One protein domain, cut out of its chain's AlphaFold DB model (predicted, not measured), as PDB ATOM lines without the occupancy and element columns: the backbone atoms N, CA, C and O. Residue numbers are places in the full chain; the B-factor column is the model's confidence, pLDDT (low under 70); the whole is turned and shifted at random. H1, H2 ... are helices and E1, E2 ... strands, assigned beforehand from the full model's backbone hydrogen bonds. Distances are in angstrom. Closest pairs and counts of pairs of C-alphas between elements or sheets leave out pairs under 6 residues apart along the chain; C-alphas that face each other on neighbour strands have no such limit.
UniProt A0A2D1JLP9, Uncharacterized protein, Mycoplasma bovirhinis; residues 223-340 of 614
ATOM      1  N   THR A 223     118.976  89.500  87.154       55.94
ATOM      2  CA  THR A 223     117.924  90.086  88.005       55.94
ATOM      3  C   THR A 223     116.569  89.462  87.688       55.94
ATOM      4  O   THR A 223     116.254  89.231  86.520       55.94
ATOM      5  N   LEU A 224     115.764  89.168  88.715       66.94
ATOM      6  CA  LEU A 224     114.396  88.645  88.545       66.94
ATOM      7  C   LEU A 224     113.332  89.635  89.042       66.94
ATOM      8  O   LEU A 224     112.152  89.472  88.737       66.94
ATOM      9  N   ASN A 225     113.740  90.686  89.766       71.81
ATOM     10  CA  ASN A 225     112.853  91.672  90.379       71.81
ATOM     11  C   ASN A 225     111.776  91.006  91.250       71.81
ATOM     12  O   ASN A 225     110.600  91.373  91.176       71.81
ATOM     13  N   LEU A 226     112.188  90.017  92.039       79.25
ATOM     14  CA  LEU A 226     111.369  89.159  92.887       79.25
ATOM     15  C   LEU A 226     110.728  89.907  94.066       79.25
ATOM     16  O   LEU A 226     109.610  89.576  94.472       79.25
ATOM     17  N   PHE A 227     111.419  90.902  94.625       82.81
ATOM     18  CA  PHE A 227     110.978  91.616  95.823       82.81
ATOM     19  C   PHE A 227     110.316  92.966  95.517       82.81
ATOM     20  O   PHE A 227     110.659  93.669  94.567       82.81
ATOM     21  N   GLU A 228     109.368  93.352  96.369       81.75
ATOM     22  CA  GLU A 228     108.787  94.696  96.446       81.75
ATOM     23  C   GLU A 228     108.700  95.161  97.904       81.75
ATOM     24  O   GLU A 228     108.817  94.357  98.831       81.75
ATOM     25  N   PHE A 229     108.502  96.459  98.134       86.75
ATOM     26  CA  PHE A 229     108.409  96.996  99.489       86.75
ATOM     27  C   PHE A 229     107.177  96.487 100.243       86.75
ATOM     28  O   PHE A 229     106.084  96.351  99.690       86.75
ATOM     29  N   SER A 230     107.349  96.222 101.537       83.94
ATOM     30  CA  SER A 230     106.227  95.950 102.432       83.94
ATOM     31  C   SER A 230     105.416  97.219 102.696       83.94
ATOM     32  O   SER A 230     105.950  98.326 102.654       83.94
ATOM     33  N   GLU A 231     104.149  97.060 103.061       73.88
ATOM     34  CA  GLU A 231     103.292  98.179 103.456       73.88
ATOM     35  C   GLU A 231     103.714  98.727 104.824       73.88
ATOM     36  O   GLU A 231     103.462  98.122 105.866       73.88
ATOM     37  N   ALA A 232     104.397  99.870 104.814       73.25
ATOM     38  CA  ALA A 232     104.773 100.617 106.005       73.25
ATOM     39  C   ALA A 232     104.610 102.120 105.751       73.25
ATOM     40  O   ALA A 232     105.022 102.620 104.705       73.25
ATOM     41  N   ASP A 233     104.062 102.840 106.735       73.06
ATOM     42  CA  ASP A 233     103.806 104.285 106.636       73.06
ATOM     43  C   ASP A 233     105.081 105.099 106.388       73.06
ATOM     44  O   ASP A 233     105.061 106.084 105.646       73.06
ATOM     45  N   ASP A 234     106.200 104.673 106.974       85.94
ATOM     46  CA  ASP A 234     107.529 105.222 106.724       85.94
ATOM     47  C   ASP A 234     108.562 104.093 106.654       85.94
ATOM     48  O   ASP A 234     109.204 103.710 107.640       85.94
ATOM     49  N   LEU A 235     108.683 103.515 105.460       88.38
ATOM     50  CA  LEU A 235     109.628 102.437 105.192       88.38
ATOM     51  C   LEU A 235     111.087 102.891 105.366       88.38
ATOM     52  O   LEU A 235     111.916 102.105 105.821       88.38
ATOM     53  N   GLY A 236     111.391 104.151 105.041       86.81
ATOM     54  CA  GLY A 236     112.732 104.712 105.171       86.81
ATOM     55  C   GLY A 236     113.170 104.773 106.629       86.81
ATOM     56  O   GLY A 236     114.203 104.207 106.983       86.81
ATOM     57  N   ALA A 237     112.329 105.349 107.493       90.06
ATOM     58  CA  ALA A 237     112.588 105.403 108.931       90.06
ATOM     59  C   ALA A 237     112.671 104.005 109.555       90.06
ATOM     60  O   ALA A 237     113.521 103.747 110.411       90.06
ATOM     61  N   ARG A 238     111.809 103.078 109.116       90.81
ATOM     62  CA  ARG A 238     111.843 101.684 109.574       90.81
ATOM     63  C   ARG A 238     113.161 101.008 109.205       90.81
ATOM     64  O   ARG A 238     113.773 100.381 110.068       90.81
ATOM     65  N   PHE A 239     113.595 101.136 107.954       93.50
ATOM     66  CA  PHE A 239     114.860 100.573 107.495       93.50
ATOM     67  C   PHE A 239     116.040 101.159 108.272       93.50
ATOM     68  O   PHE A 239     116.849 100.401 108.801       93.50
ATOM     69  N   ASP A 240     116.093 102.485 108.418       91.94
ATOM     70  CA  ASP A 240     117.173 103.178 109.127       91.94
ATOM     71  C   ASP A 240     117.256 102.739 110.597       91.94
ATOM     72  O   ASP A 240     118.344 102.466 111.113       91.94
ATOM     73  N   LYS A 241     116.104 102.594 111.267       93.31
ATOM     74  CA  LYS A 241     116.027 102.074 112.637       93.31
ATOM     75  C   LYS A 241     116.581 100.650 112.729       93.31
ATOM     76  O   LYS A 241     117.435 100.382 113.574       93.31
ATOM     77  N   LEU A 242     116.122  99.746 111.866       93.44
ATOM     78  CA  LEU A 242     116.550  98.345 111.878       93.44
ATOM     79  C   LEU A 242     118.030  98.190 111.514       93.44
ATOM     80  O   LEU A 242     118.722  97.359 112.101       93.44
ATOM     81  N   LEU A 243     118.531  99.003 110.581       92.94
ATOM     82  CA  LEU A 243     119.944  99.031 110.227       92.94
ATOM     83  C   LEU A 243     120.778  99.484 111.426       92.94
ATOM     84  O   LEU A 243     121.746  98.814 111.779       92.94
ATOM     85  N   LYS A 244     120.370 100.556 112.113       91.81
ATOM     86  CA  LYS A 244     121.041 101.029 113.329       91.81
ATOM     87  C   LYS A 244     121.084  99.952 114.418       91.81
ATOM     88  O   LYS A 244     122.140  99.717 115.000       91.81
ATOM     89  N   GLU A 245     119.966  99.273 114.672       90.81
ATOM     90  CA  GLU A 245     119.892  98.168 115.639       90.81
ATOM     91  C   GLU A 245     120.779  96.979 115.242       90.81
ATOM     92  O   GLU A 245     121.408  96.358 116.097       90.81
ATOM     93  N   TYR A 246     120.864  96.661 113.948       90.50
ATOM     94  CA  TYR A 246     121.731  95.601 113.435       90.50
ATOM     95  C   TYR A 246     123.215  95.939 113.602       90.50
ATOM     96  O   TYR A 246     123.980  95.106 114.091       90.50
ATOM     97  N   LEU A 247     123.613  97.163 113.246       87.88
ATOM     98  CA  LEU A 247     124.996  97.634 113.335       87.88
ATOM     99  C   LEU A 247     125.480  97.793 114.783       87.88
ATOM    100  O   LEU A 247     126.670  97.649 115.044       87.88
ATOM    101  N   ALA A 248     124.568  98.022 115.731       87.81
ATOM    102  CA  ALA A 248     124.885  98.099 117.156       87.81
ATOM    103  C   ALA A 248     125.217  96.734 117.800       87.81
ATOM    104  O   ALA A 248     125.648  96.685 118.953       87.81
ATOM    105  N   LYS A 249     125.017  95.608 117.097       85.44
ATOM    106  CA  LYS A 249     125.298  94.270 117.643       85.44
ATOM    107  C   LYS A 249     126.813  94.017 117.708       85.44
ATOM    108  O   LYS A 249     127.500  94.263 116.717       85.44
ATOM    109  N   PRO A 250     127.338  93.386 118.781       79.12
ATOM    110  CA  PRO A 250     128.768  93.068 118.900       79.12
ATOM    111  C   PRO A 250     129.327  92.267 117.714       79.12
ATOM    112  O   PRO A 250     130.453  92.490 117.285       79.12
ATOM    113  N   ALA A 251     128.511  91.388 117.122       75.81
ATOM    114  CA  ALA A 251     128.875  90.597 115.945       75.81
ATOM    115  C   ALA A 251     129.144  91.433 114.671       75.81
ATOM    116  O   ALA A 251     129.695  90.902 113.709       75.81
ATOM    117  N   GLN A 252     128.750  92.713 114.643       78.75
ATOM    118  CA  GLN A 252     128.934  93.629 113.508       78.75
ATOM    119  C   GLN A 252     129.978  94.728 113.774       78.75
ATOM    120  O   GLN A 252     130.260  95.522 112.874       78.75
ATOM    121  N   ALA A 253     130.588  94.752 114.966       65.94
ATOM    122  CA  ALA A 253     131.466  95.832 115.426       65.94
ATOM    123  C   ALA A 253     132.674  96.109 114.507       65.94
ATOM    124  O   ALA A 253     133.153  97.236 114.462       65.94
ATOM    125  N   ASN A 254     133.130  95.107 113.746       66.00
ATOM    126  CA  ASN A 254     134.350  95.193 112.934       66.00
ATOM    127  C   ASN A 254     134.129  95.630 111.475       66.00
ATOM    128  O   ASN A 254     135.100  95.939 110.797       66.00
ATOM    129  N   ASP A 255     132.897  95.595 110.961       66.44
ATOM    130  CA  ASP A 255     132.625  95.779 109.518       66.44
ATOM    131  C   ASP A 255     131.534  96.830 109.250       66.44
ATOM    132  O   ASP A 255     131.396  97.292 108.127       66.44
ATOM    133  N   GLN A 256     130.744  97.188 110.276       76.50
ATOM    134  CA  GLN A 256     129.709  98.236 110.259       76.50
ATOM    135  C   GLN A 256     128.825  98.294 108.997       76.50
ATOM    136  O   GLN A 256     128.303  99.345 108.632       76.50
ATOM    137  N   LYS A 257     128.582  97.144 108.361       83.62
ATOM    138  CA  LYS A 257     127.767  97.029 107.152       83.62
ATOM    139  C   LYS A 257     126.702  95.958 107.290       83.62
ATOM    140  O   LYS A 257     126.889  94.961 107.992       83.62
ATOM    141  N   LEU A 258     125.586  96.154 106.591       85.81
ATOM    142  CA  LEU A 258     124.586  95.106 106.414       85.81
ATOM    143  C   LEU A 258     125.215  93.948 105.631       85.81
ATOM    144  O   LEU A 258     125.913  94.184 104.649       85.81
ATOM    145  N   LYS A 259     124.986  92.714 106.091       84.56
ATOM    146  CA  LYS A 259     125.504  91.499 105.434       84.56
ATOM    147  C   LYS A 259     124.410  90.530 105.026       84.56
ATOM    148  O   LYS A 259     124.601  89.723 104.120       84.56
ATOM    149  N   GLN A 260     123.310  90.520 105.777       87.12
ATOM    150  CA  GLN A 260     122.295  89.487 105.658       87.12
ATOM    151  C   GLN A 260     120.895  90.035 105.892       87.12
ATOM    152  O   GLN A 260     120.639  90.781 106.843       87.12
ATOM    153  N   MET A 261     119.973  89.555 105.071       91.75
ATOM    154  CA  MET A 261     118.541  89.633 105.318       91.75
ATOM    155  C   MET A 261     117.974  88.236 105.543       91.75
ATOM    156  O   MET A 261     118.589  87.225 105.202       91.75
ATOM    157  N   GLN A 262     116.807  88.169 106.165       89.62
ATOM    158  CA  GLN A 262     116.159  86.921 106.531       89.62
ATOM    159  C   GLN A 262     114.671  86.973 106.188       89.62
ATOM    160  O   GLN A 262     114.021  88.002 106.377       89.62
ATOM    161  N   ILE A 263     114.143  85.841 105.719       87.19
ATOM    162  CA  ILE A 263     112.705  85.644 105.533       87.19
ATOM    163  C   ILE A 263     112.036  85.258 106.857       87.19
ATOM    164  O   ILE A 263     112.516  84.388 107.595       87.19
ATOM    165  N   TYR A 264     110.925  85.925 107.155       83.31
ATOM    166  CA  TYR A 264     110.099  85.745 108.343       83.31
ATOM    167  C   TYR A 264     108.641  85.482 107.936       83.31
ATOM    168  O   TYR A 264     108.190  85.959 106.897       83.31
ATOM    169  N   GLY A 265     107.923  84.697 108.745       71.00
ATOM    170  CA  GLY A 265     106.555  84.234 108.475       71.00
ATOM    171  C   GLY A 265     106.399  82.712 108.644       71.00
ATOM    172  O   GLY A 265     107.402  82.013 108.842       71.00
ATOM    173  N   PRO A 266     105.165  82.174 108.611       55.84
ATOM    174  CA  PRO A 266     104.915  80.745 108.779       55.84
ATOM    175  C   PRO A 266     105.415  79.946 107.581       55.84
ATOM    176  O   PRO A 266     105.379  80.396 106.441       55.84
ATOM    177  N   THR A 267     105.862  78.727 107.855       47.94
ATOM    178  CA  THR A 267     106.467  77.796 106.891       47.94
ATOM    179  C   THR A 267     105.465  76.932 106.129       47.94
ATOM    180  O   THR A 267     105.883  76.003 105.448       47.94
ATOM    181  N   ASN A 268     104.161  77.176 106.270       45.62
ATOM    182  CA  ASN A 268     103.140  76.227 105.840       45.62
ATOM    183  C   ASN A 268     102.451  76.748 104.570       45.62
ATOM    184  O   ASN A 268     102.032  77.903 104.516       45.62
ATOM    185  N   GLU A 269     102.338  75.879 103.565       38.50
ATOM    186  CA  GLU A 269     102.058  76.159 102.144       38.50
ATOM    187  C   GLU A 269     100.668  76.757 101.820       38.50
ATOM    188  O   GLU A 269     100.320  76.929 100.657       38.50
ATOM    189  N   THR A 270      99.855  77.112 102.816       38.34
ATOM    190  CA  THR A 270      98.429  77.440 102.633       38.34
ATOM    191  C   THR A 270      98.065  78.878 103.014       38.34
ATOM    192  O   THR A 270      97.022  79.106 103.616       38.34
ATOM    193  N   ASN A 271      98.886  79.852 102.613       47.72
ATOM    194  CA  ASN A 271      98.793  81.294 102.905       47.72
ATOM    195  C   ASN A 271      99.325  81.721 104.278       47.72
ATOM    196  O   ASN A 271      98.690  81.511 105.311       47.72
ATOM    197  N   GLN A 272     100.436  82.461 104.250       50.47
ATOM    198  CA  GLN A 272     100.679  83.623 105.102       50.47
ATOM    199  C   GLN A 272     101.876  84.420 104.564       50.47
ATOM    200  O   GLN A 272     102.824  83.874 104.007       50.47
ATOM    201  N   GLN A 273     101.773  85.736 104.692       57.62
ATOM    202  CA  GLN A 273     102.623  86.759 104.093       57.62
ATOM    203  C   GLN A 273     104.072  86.633 104.587       57.62
ATOM    204  O   GLN A 273     104.422  87.144 105.648       57.62
ATOM    205  N   VAL A 274     104.914  85.919 103.837       71.69
ATOM    206  CA  VAL A 274     106.355  85.924 104.092       71.69
ATOM    207  C   VAL A 274     106.938  87.270 103.691       71.69
ATOM    208  O   VAL A 274     106.625  87.820 102.633       71.69
ATOM    209  N   TYR A 275     107.797  87.800 104.545       85.69
ATOM    210  CA  TYR A 275     108.465  89.069 104.306       85.69
ATOM    211  C   TYR A 275     109.946  88.964 104.631       85.69
ATOM    212  O   TYR A 275     110.380  88.153 105.453       85.69
ATOM    213  N   LEU A 276     110.726  89.812 103.976       89.50
ATOM    214  CA  LEU A 276     112.144  89.968 104.213       89.50
ATOM    215  C   LEU A 276     112.387  91.134 105.170       89.50
ATOM    216  O   LEU A 276     111.781  92.201 105.049       89.50
ATOM    217  N   SER A 277     113.301  90.920 106.110       92.81
ATOM    218  CA  SER A 277     113.800  91.942 107.028       92.81
ATOM    219  C   SER A 277     115.304  91.766 107.253       92.81
ATOM    220  O   SER A 277     115.886  90.743 106.886       92.81
ATOM    221  N   ILE A 278     115.944  92.759 107.868       92.75
ATOM    222  CA  ILE A 278     117.328  92.661 108.332       92.75
ATOM    223  C   ILE A 278     117.459  91.499 109.326       92.75
ATOM    224  O   ILE A 278     116.604  91.281 110.191       92.75
ATOM    225  N   GLN A 279     118.540  90.728 109.191       88.50
ATOM    226  CA  GLN A 279     118.764  89.535 109.997       88.50
ATOM    227  C   GLN A 279     118.725  89.841 111.505       88.50
ATOM    228  O   GLN A 279     119.396  90.728 112.038       88.50
ATOM    229  N   GLY A 280     117.924  89.053 112.223       83.31
ATOM    230  CA  GLY A 280     117.780  89.172 113.668       83.31
ATOM    231  C   GLY A 280     116.954  90.380 114.117       83.31
ATOM    232  O   GLY A 280     117.187  90.849 115.230       83.31
ATOM    233  N   SER A 281     116.019  90.870 113.293       85.81
ATOM    234  CA  SER A 281     115.016  91.882 113.679       85.81
ATOM    235  C   SER A 281     113.884  91.326 114.557       85.81
ATOM    236  O   SER A 281     113.019  92.066 115.008       85.81
ATOM    237  N   GLY A 282     113.850  90.011 114.790       72.75
ATOM    238  CA  GLY A 282     112.844  89.375 115.648       72.75
ATOM    239  C   GLY A 282     111.540  89.001 114.945       72.75
ATOM    240  O   GLY A 282     110.617  88.562 115.620       72.75
ATOM    241  N   GLY A 283     111.462  89.124 113.613       67.50
ATOM    242  CA  GLY A 283     110.406  88.488 112.820       67.50
ATOM    243  C   GLY A 283     108.984  88.903 113.184       67.50
ATOM    244  O   GLY A 283     108.079  88.081 113.095       67.50
ATOM    245  N   LYS A 284     108.793  90.169 113.574       79.12
ATOM    246  CA  LYS A 284     107.468  90.770 113.782       79.12
ATOM    247  C   LYS A 284     107.030  91.585 112.554       79.12
ATOM    248  O   LYS A 284     107.925  92.093 111.862       79.12
ATOM    249  N   PRO A 285     105.725  91.733 112.259       75.44
ATOM    250  CA  PRO A 285     105.240  92.470 111.083       75.44
ATOM    251  C   PRO A 285     105.740  93.921 111.002       75.44
ATOM    252  O   PRO A 285     105.972  94.454 109.918       75.44
ATOM    253  N   GLU A 286     106.005  94.558 112.143       80.62
ATOM    254  CA  GLU A 286     106.544  95.924 112.229       80.62
ATOM    255  C   GLU A 286     108.006  96.014 111.775       80.62
ATOM    256  O   GLU A 286     108.545  97.107 111.612       80.62
ATOM    257  N   THR A 287     108.654  94.869 111.560       86.31
ATOM    258  CA  THR A 287     110.005  94.782 110.999       86.31
ATOM    259  C   THR A 287     110.010  94.397 109.527       86.31
ATOM    260  O   THR A 287     111.075  94.353 108.926       86.31
ATOM    261  N   ALA A 288     108.845  94.140 108.923       87.19
ATOM    262  CA  ALA A 288     108.769  93.861 107.497       87.19
ATOM    263  C   ALA A 288     109.320  95.042 106.691       87.19
ATOM    264  O   ALA A 288     108.984  96.196 106.980       87.19
ATOM    265  N   LEU A 289     110.188  94.724 105.726       89.81
ATOM    266  CA  LEU A 289     110.785  95.679 104.793       89.81
ATOM    267  C   LEU A 289     110.419  95.345 103.348       89.81
ATOM    268  O   LEU A 289     110.093  96.240 102.570       89.81
ATOM    269  N   LEU A 290     110.454  94.060 102.990       90.25
ATOM    270  CA  LEU A 290     110.164  93.580 101.641       90.25
ATOM    271  C   LEU A 290     109.186  92.411 101.672       90.25
ATOM    272  O   LEU A 290     109.147  91.663 102.643       90.25
ATOM    273  N   LYS A 291     108.445  92.212 100.589       86.44
ATOM    274  CA  LYS A 291     107.608  91.036 100.329       86.44
ATOM    275  C   LYS A 291     107.907  90.493  98.933       86.44
ATOM    276  O   LYS A 291     108.452  91.208  98.093       86.44
ATOM    277  N   LEU A 292     107.585  89.223  98.694       82.81
ATOM    278  CA  LEU A 292     107.634  88.672  97.337       82.81
ATOM    279  C   LEU A 292     106.512  89.298  96.509       82.81
ATOM    280  O   LEU A 292     105.383  89.423  96.992       82.81
ATOM    281  N   LYS A 293     106.810  89.638  95.256       77.81
ATOM    282  CA  LYS A 293     105.792  90.078  94.304       77.81
ATOM    283  C   LYS A 293     104.787  88.965  94.021       77.81
ATOM    284  O   LYS A 293     105.101  87.772  94.041       77.81
ATOM    285  N   LYS A 294     103.560  89.370  93.691       76.00
ATOM    286  CA  LYS A 294     102.498  88.446  93.280       76.00
ATOM    287  C   LYS A 294     102.934  87.630  92.057       76.00
ATOM    288  O   LYS A 294     103.429  88.190  91.086       76.00
ATOM    289  N   GLY A 295     102.690  86.322  92.100       71.88
ATOM    290  CA  GLY A 295     103.033  85.390  91.019       71.88
ATOM    291  C   GLY A 295     104.320  84.597  91.250       71.88
ATOM    292  O   GLY A 295     104.558  83.637  90.526       71.88
ATOM    293  N   PHE A 296     105.107  84.937  92.275       78.12
ATOM    294  CA  PHE A 296     106.261  84.141  92.686       78.12
ATOM    295  C   PHE A 296     105.930  83.228  93.867       78.12
ATOM    296  O   PHE A 296     105.186  83.595  94.778       78.12
ATOM    297  N   GLU A 297     106.504  82.028  93.855       79.25
ATOM    298  CA  GLU A 297     106.255  81.005  94.866       79.25
ATOM    299  C   GLU A 297     107.373  80.990  95.908       79.25
ATOM    300  O   GLU A 297     108.548  80.823  95.587       79.25
ATOM    301  N   VAL A 298     107.000  81.084  97.183       77.81
ATOM    302  CA  VAL A 298     107.946  81.050  98.310       77.81
ATOM    303  C   VAL A 298     108.741  79.746  98.347       77.81
ATOM    304  O   VAL A 298     109.917  79.760  98.687       77.81
ATOM    305  N   ALA A 299     108.117  78.625  97.971       80.38
ATOM    306  CA  ALA A 299     108.754  77.308  97.957       80.38
ATOM    307  C   ALA A 299     109.935  77.218  96.975       80.38
ATOM    308  O   ALA A 299     110.828  76.398  97.168       80.38
ATOM    309  N   LYS A 300     109.953  78.072  95.943       82.94
ATOM    310  CA  LYS A 300     111.040  78.157  94.959       82.94
ATOM    311  C   LYS A 300     112.161  79.097  95.396       82.94
ATOM    312  O   LYS A 300     113.208  79.100  94.757       82.94
ATOM    313  N   LEU A 301     111.952  79.893  96.450       84.81
ATOM    314  CA  LEU A 301     112.922  80.851  96.968       84.81
ATOM    315  C   LEU A 301     113.826  80.202  98.022       84.81
ATOM    316  O   LEU A 301     113.363  79.732  99.060       84.81
ATOM    317  N   GLU A 302     115.133  80.282  97.801       82.75
ATOM    318  CA  GLU A 302     116.152  79.802  98.726       82.75
ATOM    319  C   GLU A 302     117.190  80.887  99.058       82.75
ATOM    320  O   GLU A 302     117.600  81.700  98.226       82.75
ATOM    321  N   GLY A 303     117.625  80.885 100.316       81.00
ATOM    322  CA  GLY A 303     118.711  81.718 100.818       81.00
ATOM    323  C   GLY A 303     120.078  81.364 100.225       81.00
ATOM    324  O   GLY A 303     120.365  80.209  99.921       81.00
ATOM    325  N   THR A 304     120.942  82.369 100.101       80.56
ATOM    326  CA  THR A 304     122.310  82.281  99.551       80.56
ATOM    327  C   THR A 304     123.394  82.185 100.620       80.56
ATOM    328  O   THR A 304     124.566  82.001 100.305       80.56
ATOM    329  N   VAL A 305     123.030  82.276 101.901       77.50
ATOM    330  CA  VAL A 305     123.971  82.037 102.998       77.50
ATOM    331  C   VAL A 305     124.119  80.529 103.210       77.50
ATOM    332  O   VAL A 305     123.129  79.827 103.428       77.50
ATOM    333  N   ASN A 306     125.361  80.035 103.182       73.81
ATOM    334  CA  ASN A 306     125.686  78.613 103.325       73.81
ATOM    335  C   ASN A 306     124.931  77.953 104.492       73.81
ATOM    336  O   ASN A 306     124.982  78.424 105.630       73.81
ATOM    337  N   ASN A 307     124.245  76.844 104.197       67.50
ATOM    338  CA  ASN A 307     123.454  76.042 105.141       67.50
ATOM    339  C   ASN A 307     122.289  76.788 105.825       67.50
ATOM    340  O   ASN A 307     121.753  76.315 106.827       67.50
ATOM    341  N   GLN A 308     121.864  77.944 105.301       76.25
ATOM    342  CA  GLN A 308     120.798  78.764 105.882       76.25
ATOM    343  C   GLN A 308     119.773  79.175 104.817       76.25
ATOM    344  O   GLN A 308     119.726  80.323 104.387       76.25
ATOM    345  N   LYS A 309     118.868  78.250 104.463       73.75
ATOM    346  CA  LYS A 309     117.833  78.431 103.417       73.75
ATOM    347  C   LYS A 309     116.922  79.655 103.584       73.75
ATOM    348  O   LYS A 309     116.257  80.051 102.640       73.75
ATOM    349  N   LYS A 310     116.868  80.250 104.779       83.00
ATOM    350  CA  LYS A 310     116.063  81.442 105.087       83.00
ATOM    351  C   LYS A 310     116.862  82.748 105.094       83.00
ATOM    352  O   LYS A 310     116.289  83.786 105.428       83.00
ATOM    353  N   ARG A 311     118.169  82.710 104.817       85.81
ATOM    354  CA  ARG A 311     119.055  83.875 104.901       85.81
ATOM    355  C   ARG A 311     119.707  84.190 103.568       85.81
ATOM    356  O   ARG A 311     120.215  83.314 102.877       85.81
ATOM    357  N   PHE A 312     119.717  85.473 103.257       90.56
ATOM    358  CA  PHE A 312     120.111  86.026 101.974       90.56
ATOM    359  C   PHE A 312     121.278  86.966 102.198       90.56
ATOM    360  O   PHE A 312     121.259  87.740 103.159       90.56
ATOM    361  N   ILE A 313     122.279  86.898 101.328       83.75
ATOM    362  CA  ILE A 313     123.351  87.890 101.290       83.75
ATOM    363  C   ILE A 313     122.723  89.228 100.894       83.75
ATOM    364  O   ILE A 313     121.942  89.291  99.944       83.75
ATOM    365  N   ALA A 314     123.026  90.279 101.651       87.12
ATOM    366  CA  ALA A 314     122.508  91.615 101.397       87.12
ATOM    367  C   ALA A 314     123.573  92.679 101.648       87.12
ATOM    368  O   ALA A 314     124.295  92.611 102.643       87.12
ATOM    369  N   GLU A 315     123.614  93.683 100.780       82.56
ATOM    370  CA  GLU A 315     124.549  94.803 100.821       82.56
ATOM    371  C   GLU A 315     123.761  96.108 100.720       82.56
ATOM    372  O   GLU A 315     122.917  96.260  99.841       82.56
ATOM    373  N   PHE A 316     124.018  97.058 101.618       86.62
ATOM    374  CA  PHE A 316     123.372  98.369 101.589       86.62
ATOM    375  C   PHE A 316     124.417  99.467 101.430       86.62
ATOM    376  O   PHE A 316     125.315  99.590 102.263       86.62
ATOM    377  N   ASN A 317     124.282 100.273 100.379       78.50
ATOM    378  CA  ASN A 317     125.075 101.478 100.195       78.50
ATOM    379  C   ASN A 317     124.373 102.648 100.895       78.50
ATOM    380  O   ASN A 317     123.263 103.026 100.528       78.50
ATOM    381  N   THR A 318     125.018 103.228 101.905       75.88
ATOM    382  CA  THR A 318     124.448 104.306 102.726       75.88
ATOM    383  C   THR A 318     124.332 105.642 101.997       75.88
ATOM    384  O   THR A 318     123.480 106.447 102.360       75.88
ATOM    385  N   GLU A 319     125.165 105.882 100.984       70.06
ATOM    386  CA  GLU A 319     125.177 107.127 100.208       70.06
ATOM    387  C   GLU A 319     124.049 107.137  99.178       70.06
ATOM    388  O   GLU A 319     123.282 108.092  99.087       70.06
ATOM    389  N   THR A 320     123.907 106.042  98.430       64.38
ATOM    390  CA  THR A 320     122.889 105.909  97.378       64.38
ATOM    391  C   THR A 320     121.572 105.328  97.887       64.38
ATOM    392  O   THR A 320     120.581 105.304  97.158       64.38
ATOM    393  N   ARG A 321     121.552 104.838  99.134       82.94
ATOM    394  CA  ARG A 321     120.456 104.079  99.754       82.94
ATOM    395  C   ARG A 321     120.016 102.856  98.944       82.94
ATOM    396  O   ARG A 321     118.873 102.415  99.054       82.94
ATOM    397  N   VAL A 322     120.907 102.284  98.137       70.62
ATOM    398  CA  VAL A 322     120.622 101.074  97.357       70.62
ATOM    399  C   VAL A 322     120.897  99.836  98.203       70.62
ATOM    400  O   VAL A 322     122.000  99.649  98.711       70.62
ATOM    401  N   LEU A 323     119.881  98.987  98.331       80.44
ATOM    402  CA  LEU A 323     119.937  97.662  98.932       80.44
ATOM    403  C   LEU A 323     120.008  96.608  97.824       80.44
ATOM    404  O   LEU A 323     119.062  96.465  97.054       80.44
ATOM    405  N   LYS A 324     121.100  95.850  97.774       81.94
ATOM    406  CA  LYS A 324     121.278  94.683  96.910       81.94
ATOM    407  C   LYS A 324     121.035  93.409  97.714       81.94
ATOM    408  O   LYS A 324     121.562  93.281  98.816       81.94
ATOM    409  N   ILE A 325     120.260  92.470  97.178       84.81
ATOM    410  CA  ILE A 325     119.933  91.189  97.822       84.81
ATOM    411  C   ILE A 325     120.198  90.067  96.834       84.81
ATOM    412  O   ILE A 325     119.610  90.064  95.759       84.81
ATOM    413  N   THR A 326     121.015  89.093  97.222       82.56
ATOM    414  CA  THR A 326     121.299  87.901  96.416       82.56
ATOM    415  C   THR A 326     120.490  86.721  96.943       82.56
ATOM    416  O   THR A 326     120.495  86.437  98.143       82.56
ATOM    417  N   TYR A 327     119.806  86.000  96.061       84.44
ATOM    418  CA  TYR A 327     118.929  84.875  96.396       84.44
ATOM    419  C   TYR A 327     119.004  83.781  95.334       84.44
ATOM    420  O   TYR A 327     119.475  84.014  94.228       84.44
ATOM    421  N   LYS A 328     118.513  82.584  95.654       82.19
ATOM    422  CA  LYS A 328     118.264  81.539  94.663       82.19
ATOM    423  C   LYS A 328     116.769  81.409  94.422       82.19
ATOM    424  O   LYS A 328     115.995  81.393  95.374       82.19
ATOM    425  N   TYR A 329     116.360  81.326  93.168       82.56
ATOM    426  CA  TYR A 329     114.986  81.034  92.783       82.56
ATOM    427  C   TYR A 329     114.998  79.895  91.768       82.56
ATOM    428  O   TYR A 329     115.722  79.963  90.781       82.56
ATOM    429  N   ASP A 330     114.255  78.821  92.027       84.75
ATOM    430  CA  ASP A 330     114.225  77.638  91.152       84.75
ATOM    431  C   ASP A 330     115.639  77.091  90.837       84.75
ATOM    432  O   ASP A 330     116.023  76.854  89.691       84.75
ATOM    433  N   ASN A 331     116.457  76.959  91.891       79.06
ATOM    434  CA  ASN A 331     117.857  76.504  91.862       79.06
ATOM    435  C   ASN A 331     118.846  77.383  91.072       79.06
ATOM    436  O   ASN A 331     120.004  76.995  90.909       79.06
ATOM    437  N   LYS A 332     118.438  78.575  90.622       73.31
ATOM    438  CA  LYS A 332     119.310  79.551  89.949       73.31
ATOM    439  C   LYS A 332     119.549  80.763  90.833       73.31
ATOM    440  O   LYS A 332     118.648  81.184  91.550       73.31
ATOM    441  N   GLU A 333     120.761  81.306  90.807       75.75
ATOM    442  CA  GLU A 333     121.122  82.483  91.599       75.75
ATOM    443  C   GLU A 333     120.756  83.778  90.869       75.75
ATOM    444  O   GLU A 333     121.001  83.928  89.672       75.75
ATOM    445  N   TYR A 334     120.166  84.704  91.615       76.50
ATOM    446  CA  TYR A 334     119.712  86.008  91.163       76.50
ATOM    447  C   TYR A 334     120.082  87.074  92.191       76.50
ATOM    448  O   TYR A 334     120.395  86.780  93.349       76.50
ATOM    449  N   TYR A 335     119.965  88.334  91.791       76.88
ATOM    450  CA  TYR A 335     119.950  89.452  92.723       76.88
ATOM    451  C   TYR A 335     118.866  90.460  92.368       76.88
ATOM    452  O   TYR A 335     118.496  90.611  91.208       76.88
ATOM    453  N   ASP A 336     118.405  91.188  93.376       71.94
ATOM    454  CA  ASP A 336     117.576  92.375  93.207       71.94
ATOM    455  C   ASP A 336     118.280  93.573  93.833       71.94
ATOM    456  O   ASP A 336     118.957  93.442  94.857       71.94
ATOM    457  N   SER A 337     118.070  94.746  93.243       76.50
ATOM    458  CA  SER A 337     118.511  96.026  93.792       76.50
ATOM    459  C   SER A 337     117.300  96.925  94.016       76.50
ATOM    460  O   SER A 337     116.529  97.162  93.090       76.50
ATOM    461  N   LEU A 338     117.137  97.443  95.234       77.38
ATOM    462  CA  LEU A 338     116.044  98.338  95.610       77.38
ATOM    463  C   LEU A 338     116.591  99.599  96.280       77.38
ATOM    464  O   LEU A 338     117.377  99.516  97.220       77.38
ATOM    465  N   THR A 339     116.142 100.776  95.844       81.44
ATOM    466  CA  THR A 339     116.481 102.040  96.513       81.44
ATOM    467  C   THR A 339     115.552 102.265  97.698       81.44
ATOM    468  O   THR A 339     114.362 102.520  97.523       81.44
ATOM    469  N   ILE A 340     116.092 102.184  98.910       78.69
ATOM    470  CA  ILE A 340     115.340 102.411 100.140       78.69
ATOM    471  C   ILE A 340     114.971 103.897 100.234       78.69
ATOM    472  O   ILE A 340     115.871 104.744 100.229       78.69
TER     473      ILE A 340
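What this domain is: This is residues 223 to 340 of the 614 residues of an uncharacterized protein of Mycoplasma bovirhinis (UniProt A0A2D1JLP9). The strongly twisted sheet curls into a small, nearly closed barrel, its edge strands E1 and E8 coming near each other across the remaining gap, with the helix H1 at one end packing mainly on E3. The short strand E5 pairs with E7 at the other end, and the loop of residues 266 to 273 reaches away from the barrel. The printed part has 118 residues with one named helix and eight named strands, and along the chain H1 comes between E1 and E2; the eight strands form one branched sheet with the neighbour pairs E1 and E4, E3 and E4, E2 and E3, E2 and E6, E6 and E7, E5 and E7, and E7 and E8, each pair antiparallel. The class is mixed, helices and strands, with under half of the residues in named elements. The whole is compact, with a radius of gyration of the C-alphas of 13.5 A, and rounded, spanning 37 by 31 by 25 A.

Where its parts are: E1, residues 227 to 229, begins at C-alpha 227 (110.978, 91.616, 95.823). H1, residues 235 to 247, is 18.0 A long and starts at C-alpha 235 (109.628, 102.437, 105.192). E2 is residues 260 to 264, 13.0 A; E3 is residues 275 to 278, 10.4 A. E4, residues 290 to 292, and E5, residues 301 to 303, are short. E6, residues 311 to 317, is 19.2 A; E7, residues 322 to 329, is 21.3 A; E8, residues 332 to 339, is 23.6 A and ends at C-alpha 339 (116.481, 102.040, 96.513).

How they stand to each other: E1 pairs with E4, with N 228 and O 291 at 2.9 A. E2, E3 and E4 form a meander, each strand the antiparallel neighbour of the one before: N 262 and O 277 are 2.8 A apart, N 276 and O 290 2.8 A. E2 also pairs with E6, with N 261 and O 312 at 2.9 A. E6, E7 and E8 form a second meander, with N 315 and O 324 at 2.9 A and N 325 and O 336 at 2.8 A. E7 has three neighbours: E5 and E6 lie on one side of it, beside residues 327 to 329 and 322 to 327, and E8 on the other side. N 302 of E5 and O 328 are 2.8 A apart. The closest C-alphas of E1 and E8, Phe 227 and Asp 336, are 7.1 A apart. H1 is on the sheet at a height of 9.3 A; its closest C-alphas to E3 are Leu 242 and Ile 278, 6.7 A. In H1 every O i to N i+4 pair is within hydrogen-bond range.

The domain as a whole: The two C-alphas farthest apart, Asn 254 and Thr 270, are 41.4 A apart. The printed part has no cut. The links H1 to E2 and E3 to E4 are long. Mean pLDDT of the printed part is 78.9; 16 residues are under 70, among them residues 266 to 273.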